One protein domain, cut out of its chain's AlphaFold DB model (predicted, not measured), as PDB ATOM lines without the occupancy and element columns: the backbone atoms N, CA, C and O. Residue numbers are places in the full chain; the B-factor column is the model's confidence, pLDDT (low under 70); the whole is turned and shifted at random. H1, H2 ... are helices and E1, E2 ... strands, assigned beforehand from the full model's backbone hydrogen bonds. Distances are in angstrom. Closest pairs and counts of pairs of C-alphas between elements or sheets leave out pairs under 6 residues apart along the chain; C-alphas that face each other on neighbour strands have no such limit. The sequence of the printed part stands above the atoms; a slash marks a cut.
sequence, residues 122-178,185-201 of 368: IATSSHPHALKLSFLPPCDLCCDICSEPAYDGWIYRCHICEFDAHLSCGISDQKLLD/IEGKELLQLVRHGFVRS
ATOM      1  N   ILE A 122       9.351 -11.545  47.091       90.38
ATOM      2  CA  ILE A 122       9.529 -10.429  46.149       90.38
ATOM      3  C   ILE A 122       9.382  -9.079  46.858       90.38
ATOM      4  O   ILE A 122       8.634  -8.966  47.825       90.38
ATOM      5  N   ALA A 123      10.065  -8.042  46.371       91.88
ATOM      6  CA  ALA A 123       9.903  -6.665  46.845       91.88
ATOM      7  C   ALA A 123       9.204  -5.823  45.768       91.88
ATOM      8  O   ALA A 123       9.677  -5.769  44.631       91.88
ATOM      9  N   THR A 124       8.096  -5.170  46.117       89.56
ATOM     10  CA  THR A 124       7.230  -4.426  45.184       89.56
ATOM     11  C   THR A 124       7.278  -2.918  45.402       89.56
ATOM     12  O   THR A 124       7.743  -2.457  46.444       89.56
ATOM     13  N   SER A 125       6.849  -2.122  44.419       92.94
ATOM     14  CA  SER A 125       6.734  -0.661  44.535       92.94
ATOM     15  C   SER A 125       5.615  -0.299  45.503       92.94
ATOM     16  O   SER A 125       5.819   0.533  46.385       92.94
ATOM     17  N   SER A 126       4.476  -0.983  45.363       93.00
ATOM     18  CA  SER A 126       3.213  -0.686  46.049       93.00
ATOM     19  C   SER A 126       3.185  -1.111  47.520       93.00
ATOM     20  O   SER A 126       2.267  -0.733  48.240       93.00
ATOM     21  N   HIS A 127       4.173  -1.883  47.994       93.94
ATOM     22  CA  HIS A 127       4.240  -2.332  49.386       93.94
ATOM     23  C   HIS A 127       5.670  -2.221  49.968       93.94
ATOM     24  O   HIS A 127       6.649  -2.507  49.269       93.94
ATOM     25  N   PRO A 128       5.850  -1.782  51.234       94.00
ATOM     26  CA  PRO A 128       7.176  -1.661  51.848       94.00
ATOM     27  C   PRO A 128       7.797  -3.010  52.239       94.00
ATOM     28  O   PRO A 128       9.013  -3.162  52.132       94.00
ATOM     29  N   HIS A 129       6.993  -3.985  52.674       93.69
ATOM     30  CA  HIS A 129       7.481  -5.315  53.047       93.69
ATOM     31  C   HIS A 129       7.650  -6.231  51.830       93.69
ATOM     32  O   HIS A 129       6.991  -6.066  50.804       93.69
ATOM     33  N   ALA A 130       8.505  -7.246  51.959       93.62
ATOM     34  CA  ALA A 130       8.592  -8.298  50.957       93.62
ATOM     35  C   ALA A 130       7.350  -9.206  51.018       93.62
ATOM     36  O   ALA A 130       6.987  -9.711  52.082       93.62
ATOM     37  N   LEU A 131       6.720  -9.432  49.866       94.56
ATOM     38  CA  LEU A 131       5.586 -10.339  49.722       94.56
ATOM     39  C   LEU A 131       6.102 -11.772  49.571       94.56
ATOM     40  O   LEU A 131       6.976 -12.023  48.738       94.56
ATOM     41  N   LYS A 132       5.542 -12.717  50.330       94.25
ATOM     42  CA  LYS A 132       5.879 -14.145  50.235       94.25
ATOM     43  C   LYS A 132       4.895 -14.876  49.329       94.25
ATOM     44  O   LYS A 132       3.702 -14.590  49.357       94.25
ATOM     45  N   LEU A 133       5.384 -15.832  48.547       93.19
ATOM     46  CA  LEU A 133       4.548 -16.694  47.713       93.19
ATOM     47  C   LEU A 133       3.676 -17.591  48.613       93.19
ATOM     48  O   LEU A 133       4.211 -18.378  49.393       93.19
ATOM     49  N   SER A 134       2.352 -17.472  48.504       92.69
ATOM     50  CA  SER A 134       1.376 -18.345  49.165       92.69
ATOM     51  C   SER A 134       0.714 -19.273  48.152       92.69
ATOM     52  O   SER A 134       0.347 -18.860  47.050       92.69
ATOM     53  N   PHE A 135       0.550 -20.536  48.542       91.56
ATOM     54  CA  PHE A 135      -0.014 -21.590  47.696       91.56
ATOM     55  C   PHE A 135      -1.517 -21.814  47.900       91.56
ATOM     56  O   PHE A 135      -2.131 -22.537  47.117       91.56
ATOM     57  N   LEU A 136      -2.076 -21.216  48.955       82.88
ATOM     58  CA  LEU A 136      -3.473 -21.304  49.364       82.88
ATOM     59  C   LEU A 136      -3.955 -19.870  49.650       82.88
ATOM     60  O   LEU A 136      -3.638 -19.331  50.714       82.88
ATOM     61  N   PRO A 137      -4.632 -19.207  48.697       75.19
ATOM     62  CA  PRO A 137      -5.229 -17.903  48.941       75.19
ATOM     63  C   PRO A 137      -6.475 -18.051  49.832       75.19
ATOM     64  O   PRO A 137      -7.184 -19.055  49.723       75.19
ATOM     65  N   PRO A 138      -6.779 -17.062  50.689       74.69
ATOM     66  CA  PRO A 138      -8.103 -16.913  51.279       74.69
ATOM     67  C   PRO A 138      -9.221 -16.910  50.226       74.69
ATOM     68  O   PRO A 138      -9.034 -16.437  49.102       74.69
ATOM     69  N   CYS A 139     -10.399 -17.401  50.611       68.75
ATOM     70  CA  CYS A 139     -11.626 -17.166  49.856       68.75
ATOM     71  C   CYS A 139     -11.920 -15.655  49.802       68.75
ATOM     72  O   CYS A 139     -11.619 -14.940  50.756       68.75
ATOM     73  N   ASP A 140     -12.491 -15.191  48.690       75.56
ATOM     74  CA  ASP A 140     -12.945 -13.805  48.472       75.56
ATOM     75  C   ASP A 140     -11.860 -12.709  48.550       75.56
ATOM     76  O   ASP A 140     -12.154 -11.526  48.714       75.56
ATOM     77  N   LEU A 141     -10.592 -13.086  48.370       82.81
ATOM     78  CA  LEU A 141      -9.461 -12.164  48.271       82.81
ATOM     79  C   LEU A 141      -9.532 -11.291  47.008       82.81
ATOM     80  O   LEU A 141      -9.743 -11.803  45.908       82.81
ATOM     81  N   CYS A 142      -9.224  -9.999  47.149       90.38
ATOM     82  CA  CYS A 142      -8.942  -9.081  46.042       90.38
ATOM     83  C   CYS A 142      -7.455  -8.700  46.017       90.38
ATOM     84  O   CYS A 142      -6.777  -8.713  47.038       90.38
ATOM     85  N   CYS A 143      -6.930  -8.386  44.835       93.50
ATOM     86  CA  CYS A 143      -5.533  -8.004  44.641       93.50
ATOM     87  C   CYS A 143      -5.334  -6.504  44.907       93.50
ATOM     88  O   CYS A 143      -5.812  -5.688  44.125       93.50
ATOM     89  N   ASP A 144      -4.552  -6.123  45.917       94.56
ATOM     90  CA  ASP A 144      -4.327  -4.718  46.314       94.56
ATOM     91  C   ASP A 144      -3.646  -3.846  45.240       94.56
ATOM     92  O   ASP A 144      -3.603  -2.623  45.352       94.56
ATOM     93  N   ILE A 145      -3.089  -4.459  44.189       93.44
ATOM     94  CA  ILE A 145      -2.414  -3.750  43.089       93.44
ATOM     95  C   ILE A 145      -3.384  -3.383  41.953       93.44
ATOM     96  O   ILE A 145      -3.158  -2.392  41.261       93.44
ATOM     97  N   CYS A 146      -4.435  -4.176  41.716       94.06
ATOM     98  CA  CYS A 146      -5.371  -3.951  40.603       94.06
ATOM     99  C   CYS A 146      -6.858  -3.989  40.985       94.06
ATOM    100  O   CYS A 146      -7.695  -3.823  40.106       94.06
ATOM    101  N   SER A 147      -7.181  -4.211  42.258       92.75
ATOM    102  CA  SER A 147      -8.531  -4.318  42.832       92.75
ATOM    103  C   SER A 147      -9.418  -5.450  42.288       92.75
ATOM    104  O   SER A 147     -10.564  -5.581  42.709       92.75
ATOM    105  N   GLU A 148      -8.896  -6.298  41.402       91.56
ATOM    106  CA  GLU A 148      -9.606  -7.454  40.841       91.56
ATOM    107  C   GLU A 148      -9.542  -8.681  41.778       91.56
ATOM    108  O   GLU A 148      -8.527  -8.874  42.465       91.56
ATOM    109  N   PRO A 149     -10.571  -9.553  41.786       88.06
ATOM    110  CA  PRO A 149     -10.617 -10.738  42.641       88.06
ATOM    111  C   PRO A 149      -9.506 -11.749  42.324       88.06
ATOM    112  O   PRO A 149      -8.940 -11.802  41.227       88.06
ATOM    113  N   ALA A 150      -9.183 -12.590  43.301       82.19
ATOM    114  CA  ALA A 150      -8.278 -13.718  43.139       82.19
ATOM    115  C   ALA A 150      -8.818 -14.757  42.142       82.19
ATOM    116  O   ALA A 150     -10.020 -14.929  41.958       82.19
ATOM    117  N   TYR A 151      -7.898 -15.511  41.546       81.38
ATOM    118  CA  TYR A 151      -8.202 -16.769  40.869       81.38
ATOM    119  C   TYR A 151      -7.816 -17.951  41.766       81.38
ATOM    120  O   TYR A 151      -6.995 -17.807  42.671       81.38
ATOM    121  N   ASP A 152      -8.346 -19.141  41.471       79.56
ATOM    122  CA  ASP A 152      -7.916 -20.388  42.115       79.56
ATOM    123  C   ASP A 152      -6.468 -20.742  41.713       79.56
ATOM    124  O   ASP A 152      -6.207 -21.410  40.708       79.56
ATOM    125  N   GLY A 153      -5.509 -20.233  42.482       88.06
ATOM    126  CA  GLY A 153      -4.079 -20.399  42.259       88.06
ATOM    127  C   GLY A 153      -3.243 -19.697  43.327       88.06
ATOM    128  O   GLY A 153      -3.734 -19.357  44.395       88.06
ATOM    129  N   TRP A 154      -1.952 -19.519  43.069       93.06
ATOM    130  CA  TRP A 154      -1.019 -18.924  44.025       93.06
ATOM    131  C   TRP A 154      -1.060 -17.392  43.982       93.06
ATOM    132  O   TRP A 154      -1.396 -16.786  42.965       93.06
ATOM    133  N   ILE A 155      -0.646 -16.769  45.081       93.75
ATOM    134  CA  ILE A 155      -0.587 -15.311  45.257       93.75
ATOM    135  C   ILE A 155       0.720 -14.905  45.943       93.75
ATOM    136  O   ILE A 155       1.434 -15.742  46.493       93.75
ATOM    137  N   TYR A 156       1.017 -13.613  45.966       93.81
ATOM    138  CA  TYR A 156       2.034 -13.023  46.831       93.81
ATOM    139  C   TYR A 156       1.357 -12.294  47.996       93.81
ATOM    140  O   TYR A 156       0.618 -11.350  47.751       93.81
ATOM    141  N   ARG A 157       1.629 -12.707  49.243       94.44
ATOM    142  CA  ARG A 157       1.033 -12.160  50.478       94.44
ATOM    143  C   ARG A 157       2.086 -11.584  51.425       94.44
ATOM    144  O   ARG A 157       3.037 -12.271  51.819       94.44
ATOM    145  N   CYS A 158       1.881 -10.352  51.883       95.25
ATOM    146  CA  CYS A 158       2.493  -9.837  53.104       95.25
ATOM    147  C   CYS A 158       1.672 -10.321  54.301       95.25
ATOM    148  O   CYS A 158       0.568  -9.848  54.527       95.25
ATOM    149  N   HIS A 159       2.214 -11.225  55.114       90.56
ATOM    150  CA  HIS A 159       1.490 -11.739  56.285       90.56
ATOM    151  C   HIS A 159       1.443 -10.739  57.460       90.56
ATOM    152  O   HIS A 159       0.760 -10.990  58.441       90.56
ATOM    153  N   ILE A 160       2.184  -9.624  57.377       93.00
ATOM    154  CA  ILE A 160       2.236  -8.571  58.410       93.00
ATOM    155  C   ILE A 160       1.136  -7.526  58.186       93.00
ATOM    156  O   ILE A 160       0.567  -7.013  59.141       93.00
ATOM    157  N   CYS A 161       0.863  -7.191  56.923       94.56
ATOM    158  CA  CYS A 161      -0.085  -6.142  56.534       94.56
ATOM    159  C   CYS A 161      -1.306  -6.673  55.783       94.56
ATOM    160  O   CYS A 161      -2.106  -5.875  55.318       94.56
ATOM    161  N   GLU A 162      -1.375  -7.989  55.583       92.50
ATOM    162  CA  GLU A 162      -2.384  -8.680  54.770       92.50
ATOM    163  C   GLU A 162      -2.491  -8.178  53.321       92.50
ATOM    164  O   GLU A 162      -3.493  -8.404  52.664       92.50
ATOM    165  N   PHE A 163      -1.424  -7.551  52.811       94.00
ATOM    166  CA  PHE A 163      -1.347  -7.085  51.427       94.00
ATOM    167  C   PHE A 163      -1.178  -8.276  50.481       94.00
ATOM    168  O   PHE A 163      -0.171  -8.992  50.563       94.00
ATOM    169  N   ASP A 164      -2.114  -8.452  49.560       94.06
ATOM    170  CA  ASP A 164      -2.202  -9.568  48.634       94.06
ATOM    171  C   ASP A 164      -2.105  -9.117  47.172       94.06
ATOM    172  O   ASP A 164      -2.719  -8.150  46.729       94.06
ATOM    173  N   ALA A 165      -1.353  -9.866  46.368       93.69
ATOM    174  CA  ALA A 165      -1.204  -9.604  44.944       93.69
ATOM    175  C   ALA A 165      -1.269 -10.887  44.111       93.69
ATOM    176  O   ALA A 165      -0.642 -11.899  44.441       93.69
ATOM    177  N   HIS A 166      -1.935 -10.832  42.952       92.62
ATOM    178  CA  HIS A 166      -1.792 -11.875  41.930       92.62
ATOM    179  C   HIS A 166      -0.319 -12.051  41.546       92.62
ATOM    180  O   HIS A 166       0.435 -11.074  41.512       92.62
ATOM    181  N   LEU A 167       0.072 -13.262  41.129       90.88
ATOM    182  CA  LEU A 167       1.430 -13.521  40.624       90.88
ATOM    183  C   LEU A 167       1.879 -12.494  39.576       90.88
ATOM    184  O   LEU A 167       2.963 -11.930  39.691       90.88
ATOM    185  N   SER A 168       1.032 -12.216  38.581       89.81
ATOM    186  CA  SER A 168       1.297 -11.239  37.520       89.81
ATOM    187  C   SER A 168       1.514  -9.826  38.051       89.81
ATOM    188  O   SER A 168       2.445  -9.157  37.605       89.81
ATOM    189  N   CYS A 169       0.685  -9.383  38.995       92.19
ATOM    190  CA  CYS A 169       0.726  -8.031  39.540       92.19
ATOM    191  C   CYS A 169       1.975  -7.841  40.402       92.19
ATOM    192  O   CYS A 169       2.778  -6.962  40.106       92.19
ATOM    193  N   GLY A 170       2.228  -8.743  41.357       92.31
ATOM    194  CA  GLY A 170       3.429  -8.690  42.192       92.31
ATOM    195  C   GLY A 170       4.729  -8.765  41.383       92.31
ATOM    196  O   GLY A 170       5.660  -8.009  41.635       92.31
ATOM    197  N   ILE A 171       4.805  -9.627  40.364       90.12
ATOM    198  CA  ILE A 171       6.010  -9.788  39.524       90.12
ATOM    199  C   ILE A 171       6.259  -8.581  38.605       90.12
ATOM    200  O   ILE A 171       7.418  -8.286  38.290       90.12
ATOM    201  N   SER A 172       5.192  -7.901  38.174       89.56
ATOM    202  CA  SER A 172       5.271  -6.699  37.331       89.56
ATOM    203  C   SER A 172       5.590  -5.451  38.153       89.56
ATOM    204  O   SER A 172       6.428  -4.661  37.729       89.56
ATOM    205  N   ASP A 173       5.003  -5.320  39.346       88.56
ATOM    206  CA  ASP A 173       5.240  -4.225  40.297       88.56
ATOM    207  C   ASP A 173       6.510  -4.411  41.147       88.56
ATOM    208  O   ASP A 173       6.731  -3.738  42.148       88.56
ATOM    209  N   GLN A 174       7.384  -5.350  40.801       83.69
ATOM    210  CA  GLN A 174       8.651  -5.467  41.507       83.69
ATOM    211  C   GLN A 174       9.510  -4.219  41.302       83.69
ATOM    212  O   GLN A 174       9.861  -3.896  40.160       83.69
ATOM    213  N   LYS A 175       9.953  -3.616  42.417       77.31
ATOM    214  CA  LYS A 175      10.969  -2.555  42.425       77.31
ATOM    215  C   LYS A 175      12.113  -2.984  41.510       77.31
ATOM    216  O   LYS A 175      12.664  -4.077  41.673       77.31
ATOM    217  N   LEU A 176      12.447  -2.150  40.521       58.12
ATOM    218  CA  LEU A 176      13.632  -2.363  39.695       58.12
ATOM    219  C   LEU A 176      14.831  -2.329  40.639       58.12
ATOM    220  O   LEU A 176      15.204  -1.267  41.123       58.12
ATOM    221  N   LEU A 177      15.359  -3.509  40.970       51.97
ATOM    222  CA  LEU A 177      16.405  -3.628  41.971       51.97
ATOM    223  C   LEU A 177      17.632  -2.866  41.473       51.97
ATOM    224  O   LEU A 177      18.231  -3.263  40.465       51.97
ATOM    225  N   ASP A 178      17.985  -1.799  42.188       37.03
ATOM    226  CA  ASP A 178      19.147  -0.971  41.890       37.03
ATOM    227  C   ASP A 178      20.394  -1.828  41.667       37.03
ATOM    228  O   ASP A 178      20.552  -2.918  42.232       37.03
ATOM    229  N   ILE A 185      23.308 -13.268  37.837       53.78
ATOM    230  CA  ILE A 185      22.834 -12.973  36.474       53.78
ATOM    231  C   ILE A 185      21.652 -13.891  36.096       53.78
ATOM    232  O   ILE A 185      20.626 -13.408  35.622       53.78
ATOM    233  N   GLU A 186      21.746 -15.178  36.439       54.59
ATOM    234  CA  GLU A 186      20.703 -16.202  36.257       54.59
ATOM    235  C   GLU A 186      19.352 -15.816  36.894       54.59
ATOM    236  O   GLU A 186      18.293 -16.049  36.312       54.59
ATOM    237  N   GLY A 187      19.373 -15.171  38.068       61.34
ATOM    238  CA  GLY A 187      18.165 -14.726  38.769       61.34
ATOM    239  C   GLY A 187      17.459 -13.568  38.060       61.34
ATOM    240  O   GLY A 187      16.229 -13.545  38.004       61.34
ATOM    241  N   LYS A 188      18.219 -12.642  37.449       68.12
ATOM    242  CA  LYS A 188      17.643 -11.587  36.594       68.12
ATOM    243  C   LYS A 188      16.993 -12.173  35.346       68.12
ATOM    244  O   LYS A 188      15.917 -11.730  34.956       68.12
ATOM    245  N   GLU A 189      17.645 -13.145  34.716       71.19
ATOM    246  CA  GLU A 189      17.152 -13.760  33.482       71.19
ATOM    247  C   GLU A 189      15.890 -14.582  33.718       71.19
ATOM    248  O   GLU A 189      14.923 -14.436  32.969       71.19
ATOM    249  N   LEU A 190      15.853 -15.369  34.798       75.12
ATOM    250  CA  LEU A 190      14.638 -16.056  35.216       75.12
ATOM    251  C   LEU A 190      13.499 -15.062  35.434       75.12
ATOM    252  O   LEU A 190      12.424 -15.218  34.859       75.12
ATOM    253  N   LEU A 191      13.744 -14.009  36.213       75.88
ATOM    254  CA  LEU A 191      12.734 -13.002  36.501       75.88
ATOM    255  C   LEU A 191      12.229 -12.295  35.232       75.88
ATOM    256  O   LEU A 191      11.028 -12.063  35.094       75.88
ATOM    257  N   GLN A 192      13.117 -12.000  34.280       81.19
ATOM    258  CA  GLN A 192      12.746 -11.429  32.987       81.19
ATOM    259  C   GLN A 192      11.857 -12.388  32.176       81.19
ATOM    260  O   GLN A 192      10.823 -11.964  31.656       81.19
ATOM    261  N   LEU A 193      12.205 -13.679  32.099       84.00
ATOM    262  CA  LEU A 193      11.370 -14.690  31.437       84.00
ATOM    263  C   LEU A 193      10.000 -14.821  32.106       84.00
ATOM    264  O   LEU A 193       8.979 -14.826  31.422       84.00
ATOM    265  N   VAL A 194       9.964 -14.871  33.436       83.75
ATOM    266  CA  VAL A 194       8.725 -14.964  34.213       83.75
ATOM    267  C   VAL A 194       7.836 -13.734  33.960       83.75
ATOM    268  O   VAL A 194       6.663 -13.906  33.626       83.75
ATOM    269  N   ARG A 195       8.385 -12.507  33.995       83.19
ATOM    270  CA  ARG A 195       7.668 -11.268  33.618       83.19
ATOM    271  C   ARG A 195       7.070 -11.361  32.208       83.19
ATOM    272  O   ARG A 195       5.871 -11.143  32.039       83.19
ATOM    273  N   HIS A 196       7.859 -11.757  31.205       80.12
ATOM    274  CA  HIS A 196       7.357 -11.942  29.835       80.12
ATOM    275  C   HIS A 196       6.259 -13.017  29.729       80.12
ATOM    276  O   HIS A 196       5.368 -12.889  28.887       80.12
ATOM    277  N   GLY A 197       6.288 -14.050  30.576       77.25
ATOM    278  CA  GLY A 197       5.253 -15.084  30.634       77.25
ATOM    279  C   GLY A 197       3.896 -14.566  31.109       77.25
ATOM    280  O   GLY A 197       2.872 -14.873  30.496       77.25
ATOM    281  N   PHE A 198       3.881 -13.731  32.151       72.44
ATOM    282  CA  PHE A 198       2.636 -13.166  32.675       72.44
ATOM    283  C   PHE A 198       2.033 -12.094  31.757       72.44
ATOM    284  O   PHE A 198       0.828 -12.133  31.512       72.44
ATOM    285  N   VAL A 199       2.854 -11.206  31.179       57.81
ATOM    286  CA  VAL A 199       2.379 -10.105  30.312       57.81
ATOM    287  C   VAL A 199       1.642 -10.612  29.064       57.81
ATOM    288  O   VAL A 199       0.607 -10.061  28.695       57.81
ATOM    289  N   ARG A 200       2.098 -11.705  28.431       49.88
ATOM    290  CA  ARG A 200       1.459 -12.254  27.210       49.88
ATOM    291  C   ARG A 200       0.072 -12.868  27.427       49.88
ATOM    292  O   ARG A 200      -0.564 -13.266  26.459       49.88
ATOM    293  N   SER A 201      -0.389 -12.967  28.670       44.28
ATOM    294  CA  SER A 201      -1.724 -13.467  29.018       44.28
ATOM    295  C   SER A 201      -2.501 -12.465  29.884       44.28
ATOM    296  O   SER A 201      -3.288 -12.868  30.739       44.28
TER     297      SER A 201
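What this domain is: This is residues 122 to 178 and 185 to 201 of the 368 residues of the protein "Putative chromatin regulator PHD family" of Rosa chinensis (UniProt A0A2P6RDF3). What shape is this? A small three-stranded sheet has a long loop, residues 135 to 154, toward one end of the model, and short H1 joins the sheet to the longer H2, which reaches away at the other end. What is it made of? The 74 printed residues include E1, E2, E3, H1 and H2 in chain order, a mixed class with only 31 residues in named elements; the antiparallel sheet runs E1, E2, E3. How large is it? It is compact, with a radius of gyration of the C-alphas of 12.1 A and spans of 37 by 27 by 20 A.

Where its parts are: Where are the strands? E1 is residues 131 to 134, 9.1 A, from C-alpha 131 at (5.586, -10.339, 49.722); E2 is 155 to 157, 6.3 A, and E3 is 164 to 166, 7.1 A. Where are the helices? H1 is residues 167 to 172, 8.5 A; H2 is 185 to 199, 21.6 A, ending at C-alpha 199 at (2.379, -10.105, 30.312).

How they stand to each other: How do the strands pair? They form a meander, each strand the antiparallel neighbour of the one before, in hairpins E1 and E2, with N 134 and O 155 at 2.8 A, and E2 and E3, with N 156 and O 165 at 2.8 A. Where are the helices? H1 is on the sheet over E3, height 7.2 A, and stands up from it at 48 degrees. H2, apart from the strands, touches H1 with residues 194 to 199 alone, closest C-alphas Ser 168 and Phe 198 at 5.4 A, at a steep tilt of 65 degrees, opposite ways. Both helices have every O i to N i+4 pair within hydrogen-bond range.

The domain as a whole: Is there a cut? Residues 179 to 184 are not printed; C-alphas 178 and 185 are 13.7 A apart. Which link is long? E1 to E2, 20 residues. Where is pLDDT under 70? At residues 139, 176 to 178, 185 to 188 and 199 to 201.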